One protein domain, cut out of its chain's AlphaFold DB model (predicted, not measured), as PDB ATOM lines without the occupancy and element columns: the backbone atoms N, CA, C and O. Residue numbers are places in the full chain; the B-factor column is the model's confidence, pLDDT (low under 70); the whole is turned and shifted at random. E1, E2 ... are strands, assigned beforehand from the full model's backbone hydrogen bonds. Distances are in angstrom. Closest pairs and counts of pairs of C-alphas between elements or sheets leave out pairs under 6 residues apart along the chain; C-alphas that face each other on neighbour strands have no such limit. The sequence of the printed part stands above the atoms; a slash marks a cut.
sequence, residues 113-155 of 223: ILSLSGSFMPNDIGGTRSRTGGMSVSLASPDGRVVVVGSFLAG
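Overview. This is residues 113 to 155 of the 223 residues of the protein "AT-hook motif nuclear-localized protein" of Brassica oleracea var. oleracea (UniProt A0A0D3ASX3). This is a thin rod made of two small sheets set end to end: in one, the strands E1, E4 and E5 run side by side, and in the other, the two-strand hairpin E2 and E3 continues the length, with its tip, residues 124 to 129, sticking out free. The printed part has 43 residues with no named helix and five named strands, E1 to E5 along the chain, class all strand. The sheet orders E1 - E4 - E5 and E2 - E3 are antiparallel. The whole is extended, with a radius of gyration of the C-alphas of 14.5 A and spans of 49 by 11 by 11 A.

Along the chain. Find C-alpha 113 at (315.297, 360.308, 347.378); from there E1 runs over residues 113 to 118. E2 follows at residues 121 to 125 and E3 at 128 to 132. E4, residues 134 to 140, is 20.8 A long, and E5, residues 146 to 153, is 22.1 A long, ending at C-alpha 153 at (330.836, 353.229, 355.852).

Arrangement. Look first at inner strand E4. Beside edge strand E1 it is antiparallel at 173 degrees, with N 136 and O 117 at 2.7 A. With edge strand E5 it forms a hairpin at 165 degrees, with N 139 and O 147 at 2.8 A. E1 runs on into E2 at 38 degrees, and E3 runs on into E4 at 47 degrees. In the hairpin of E2 and E3, at 154 degrees, N 121 and O 132 are 2.8 A apart. E2 and E5 are apart.

Size, cuts and confidence. The C-alphas farthest apart, of Gly 126 and Asp 143, are 49.5 A apart. The printed part has no cut, and its four links are tight. Mean pLDDT of the printed part is 74.6; look for values under 70 at residues 125 to 128 and 149 to 155, among others.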
ATOM      1  N   ILE A 113     314.798 360.622 346.038       87.94
ATOM      2  CA  ILE A 113     315.297 360.308 347.378       87.94
ATOM      3  C   ILE A 113     314.142 360.489 348.356       87.94
ATOM      4  O   ILE A 113     313.707 361.610 348.607       87.94
ATOM      5  N   LEU A 114     313.677 359.389 348.939       83.44
ATOM      6  CA  LEU A 114     312.649 359.424 349.976       83.44
ATOM      7  C   LEU A 114     313.244 359.719 351.354       83.44
ATOM      8  O   LEU A 114     312.628 360.393 352.175       83.44
ATOM      9  N   SER A 115     314.433 359.181 351.637       82.00
ATOM     10  CA  SER A 115     315.096 359.365 352.926       82.00
ATOM     11  C   SER A 115     316.608 359.234 352.801       82.00
ATOM     12  O   SER A 115     317.109 358.355 352.102       82.00
ATOM     13  N   LEU A 116     317.327 360.094 353.515       87.00
ATOM     14  CA  LEU A 116     318.774 360.056 353.681       87.00
ATOM     15  C   LEU A 116     319.068 360.268 355.165       87.00
ATOM     16  O   LEU A 116     318.664 361.276 355.741       87.00
ATOM     17  N   SER A 117     319.770 359.323 355.783       82.50
ATOM     18  CA  SER A 117     320.159 359.420 357.191       82.50
ATOM     19  C   SER A 117     321.542 358.834 357.401       82.50
ATOM     20  O   SER A 117     321.920 357.873 356.738       82.50
ATOM     21  N   GLY A 118     322.314 359.408 358.314       84.50
ATOM     22  CA  GLY A 118     323.653 358.933 358.611       84.50
ATOM     23  C   GLY A 118     324.236 359.585 359.850       84.50
ATOM     24  O   GLY A 118     323.758 360.618 360.317       84.50
ATOM     25  N   SER A 119     325.283 358.970 360.380       79.75
ATOM     26  CA  SER A 119     326.034 359.482 361.522       79.75
ATOM     27  C   SER A 119     327.447 359.814 361.087       79.75
ATOM     28  O   SER A 119     328.076 359.013 360.397       79.75
ATOM     29  N   PHE A 120     327.966 360.944 361.548       80.31
ATOM     30  CA  PHE A 120     329.333 361.364 361.283       80.31
ATOM     31  C   PHE A 120     330.107 361.486 362.592       80.31
ATOM     32  O   PHE A 120     329.705 362.239 363.474       80.31
ATOM     33  N   MET A 121     331.215 360.761 362.695       80.44
ATOM     34  CA  MET A 121     332.171 360.843 363.792       80.44
ATOM     35  C   MET A 121     333.472 361.450 363.246       80.44
ATOM     36  O   MET A 121     334.249 360.745 362.589       80.44
ATOM     37  N   PRO A 122     333.691 362.765 363.439       72.75
ATOM     38  CA  PRO A 122     334.987 363.369 363.168       72.75
ATOM     39  C   PRO A 122     336.034 362.765 364.103       72.75
ATOM     40  O   PRO A 122     335.786 362.607 365.298       72.75
ATOM     41  N   ASN A 123     337.190 362.415 363.550       75.00
ATOM     42  CA  ASN A 123     338.298 361.856 364.300       75.00
ATOM     43  C   ASN A 123     339.571 362.659 364.010       75.00
ATOM     44  O   ASN A 123     340.065 362.653 362.881       75.00
ATOM     45  N   ASP A 124     340.106 363.316 365.036       72.38
ATOM     46  CA  ASP A 124     341.341 364.094 364.963       72.38
ATOM     47  C   ASP A 124     342.441 363.342 365.716       72.38
ATOM     48  O   ASP A 124     342.638 363.518 366.918       72.38
ATOM     49  N   ILE A 125     343.157 362.465 365.009       68.88
ATOM     50  CA  ILE A 125     344.329 361.773 365.555       68.88
ATOM     51  C   ILE A 125     345.555 362.265 364.787       68.88
ATOM     52  O   ILE A 125     345.649 362.100 363.574       68.88
ATOM     53  N   GLY A 126     346.493 362.894 365.501       69.31
ATOM     54  CA  GLY A 126     347.860 363.130 365.023       69.31
ATOM     55  C   GLY A 126     348.005 363.967 363.745       69.31
ATOM     56  O   GLY A 126     348.891 363.689 362.947       69.31
ATOM     57  N   GLY A 127     347.147 364.966 363.516       68.50
ATOM     58  CA  GLY A 127     347.231 365.847 362.339       68.50
ATOM     59  C   GLY A 127     346.627 365.268 361.054       68.50
ATOM     60  O   GLY A 127     346.464 365.995 360.075       68.50
ATOM     61  N   THR A 128     346.218 363.998 361.062       58.75
ATOM     62  CA  THR A 128     345.401 363.408 359.999       58.75
ATOM     63  C   THR A 128     343.929 363.499 360.390       58.75
ATOM     64  O   THR A 128     343.503 362.862 361.353       58.75
ATOM     65  N   ARG A 129     343.136 364.301 359.664       70.88
ATOM     66  CA  ARG A 129     341.676 364.308 359.841       70.88
ATOM     67  C   ARG A 129     341.137 362.998 359.264       70.88
ATOM     68  O   ARG A 129     341.194 362.791 358.054       70.88
ATOM     69  N   SER A 130     340.640 362.105 360.107       65.56
ATOM     70  CA  SER A 130     339.948 360.898 359.657       65.56
ATOM     71  C   SER A 130     338.448 361.071 359.866       65.56
ATOM     72  O   SER A 130     337.986 361.765 360.773       65.56
ATOM     73  N   ARG A 131     337.657 360.482 358.976       74.19
ATOM     74  CA  ARG A 131     336.197 360.561 359.006       74.19
ATOM     75  C   ARG A 131     335.677 359.143 359.106       74.19
ATOM     76  O   ARG A 131     336.082 358.304 358.312       74.19
ATOM     77  N   THR A 132     334.812 358.868 360.075       77.06
ATOM     78  CA  THR A 132     334.109 357.583 360.158       77.06
ATOM     79  C   THR A 132     332.623 357.837 360.341       77.06
ATOM     80  O   THR A 132     332.217 358.744 361.064       77.06
ATOM     81  N   GLY A 133     331.788 357.065 359.661       80.75
ATOM     82  CA  GLY A 133     330.346 357.238 359.735       80.75
ATOM     83  C   GLY A 133     329.604 356.310 358.791       80.75
ATOM     84  O   GLY A 133     330.148 355.917 357.764       80.75
ATOM     85  N   GLY A 134     328.374 355.948 359.146       83.69
ATOM     86  CA  GLY A 134     327.464 355.204 358.280       83.69
ATOM     87  C   GLY A 134     326.441 356.137 357.635       83.69
ATOM     88  O   GLY A 134     325.968 357.058 358.300       83.69
ATOM     89  N   MET A 135     326.070 355.895 356.379       82.62
ATOM     90  CA  MET A 135     324.987 356.609 355.688       82.62
ATOM     91  C   MET A 135     324.052 355.631 354.977       82.62
ATOM     92  O   MET A 135     324.529 354.784 354.238       82.62
ATOM     93  N   SER A 136     322.743 355.767 355.177       81.06
ATOM     94  CA  SER A 136     321.661 354.981 354.564       81.06
ATOM     95  C   SER A 136     320.779 355.848 353.661       81.06
ATOM     96  O   SER A 136     320.505 357.001 354.013       81.06
ATOM     97  N   VAL A 137     320.292 355.286 352.548       82.75
ATOM     98  CA  VAL A 137     319.463 355.998 351.557       82.75
ATOM     99  C   VAL A 137     318.249 355.155 351.158       82.75
ATOM    100  O   VAL A 137     318.370 353.962 350.914       82.75
ATOM    101  N   SER A 138     317.071 355.763 351.051       82.00
ATOM    102  CA  SER A 138     315.875 355.155 350.448       82.00
ATOM    103  C   SER A 138     315.500 355.914 349.181       82.00
ATOM    104  O   SER A 138     315.404 357.141 349.209       82.00
ATOM    105  N   LEU A 139     315.286 355.189 348.087       85.00
ATOM    106  CA  LEU A 139     314.987 355.714 346.759       85.00
ATOM    107  C   LEU A 139     313.627 355.203 346.272       85.00
ATOM    108  O   LEU A 139     313.262 354.068 346.561       85.00
ATOM    109  N   ALA A 140     312.901 356.002 345.499       83.00
ATOM    110  CA  ALA A 140     311.722 355.579 344.752       83.00
ATOM    111  C   ALA A 140     311.983 355.671 343.254       83.00
ATOM    112  O   ALA A 140     312.503 356.664 342.751       83.00
ATOM    113  N   SER A 141     311.607 354.618 342.548       82.00
ATOM    114  CA  SER A 141     311.586 354.579 341.092       82.00
ATOM    115  C   SER A 141     310.311 355.267 340.573       82.00
ATOM    116  O   SER A 141     309.294 355.253 341.272       82.00
ATOM    117  N   PRO A 142     310.287 355.807 339.339       80.38
ATOM    118  CA  PRO A 142     309.093 356.439 338.768       80.38
ATOM    119  C   PRO A 142     307.934 355.455 338.556       80.38
ATOM    120  O   PRO A 142     306.797 355.869 338.360       80.38
ATOM    121  N   ASP A 143     308.217 354.149 338.592       80.19
ATOM    122  CA  ASP A 143     307.233 353.066 338.528       80.19
ATOM    123  C   ASP A 143     306.548 352.780 339.885       80.19
ATOM    124  O   ASP A 143     305.750 351.848 339.992       80.19
ATOM    125  N   GLY A 144     306.862 353.561 340.927       65.69
ATOM    126  CA  GLY A 144     306.300 353.428 342.271       65.69
ATOM    127  C   GLY A 144     306.994 352.392 343.159       65.69
ATOM    128  O   GLY A 144     306.545 352.162 344.285       65.69
ATOM    129  N   ARG A 145     308.086 351.759 342.707       74.75
ATOM    130  CA  ARG A 145     308.851 350.808 343.531       74.75
ATOM    131  C   ARG A 145     309.850 351.532 344.430       74.75
ATOM    132  O   ARG A 145     310.674 352.316 343.958       74.75
ATOM    133  N   VAL A 146     309.820 351.215 345.725       64.00
ATOM    134  CA  VAL A 146     310.775 351.731 346.718       64.00
ATOM    135  C   VAL A 146     311.962 350.776 346.859       64.00
ATOM    136  O   VAL A 146     311.784 349.570 347.024       64.00
ATOM    137  N   VAL A 147     313.173 351.324 346.824       67.62
ATOM    138  CA  VAL A 147     314.454 350.622 346.944       67.62
ATOM    139  C   VAL A 147     315.203 351.183 348.149       67.62
ATOM    140  O   VAL A 147     315.411 352.390 348.256       67.62
ATOM    141  N   VAL A 148     315.639 350.317 349.062       70.69
ATOM    142  CA  VAL A 148     316.469 350.718 350.206       70.69
ATOM    143  C   VAL A 148     317.931 350.420 349.881       70.69
ATOM    144  O   VAL A 148     318.326 349.260 349.755       70.69
ATOM    145  N   VAL A 149     318.737 351.471 349.745       67.50
ATOM    146  CA  VAL A 149     320.186 351.394 349.545       67.50
ATOM    147  C   VAL A 149     320.868 351.435 350.913       67.50
ATOM    148  O   VAL A 149     320.615 352.302 351.752       67.50
ATOM    149  N   GLY A 150     321.713 350.440 351.154       61.47
ATOM    150  CA  GLY A 150     322.292 350.153 352.461       61.47
ATOM    151  C   GLY A 150     323.168 351.218 353.076       61.47
ATOM    152  O   GLY A 150     323.578 352.178 352.432       61.47
ATOM    153  N   SER A 151     323.503 350.976 354.343       61.62
ATOM    154  CA  SER A 151     324.475 351.767 355.081       61.62
ATOM    155  C   SER A 151     325.878 351.614 354.481       61.62
ATOM    156  O   SER A 151     326.463 350.535 354.590       61.62
ATOM    157  N   PHE A 152     326.443 352.668 353.891       65.94
ATOM    158  CA  PHE A 152     327.856 352.700 353.504       65.94
ATOM    159  C   PHE A 152     328.704 353.310 354.622       65.94
ATOM    160  O   PHE A 152     328.325 354.319 355.216       65.94
ATOM    161  N   LEU A 153     329.847 352.687 354.922       68.19
ATOM    162  CA  LEU A 153     330.836 353.229 355.852       68.19
ATOM    163  C   LEU A 153     331.732 354.216 355.097       68.19
ATOM    164  O   LEU A 153     332.599 353.812 354.325       68.19
ATOM    165  N   ALA A 154     331.528 355.509 355.324       58.72
ATOM    166  CA  ALA A 154     332.412 356.551 354.830       58.72
ATOM    167  C   ALA A 154     333.589 356.681 355.803       58.72
ATOM    168  O   ALA A 154     333.454 357.290 356.866       58.72
ATOM    169  N   GLY A 155     334.718 356.055 355.467       59.16
ATOM    170  CA  GLY A 155     335.919 356.157 356.290       59.16
ATOM    171  C   GLY A 155     336.864 354.975 356.212       59.16
ATOM    172  O   GLY A 155     336.870 354.156 357.127       59.16
TER     173      GLY A 155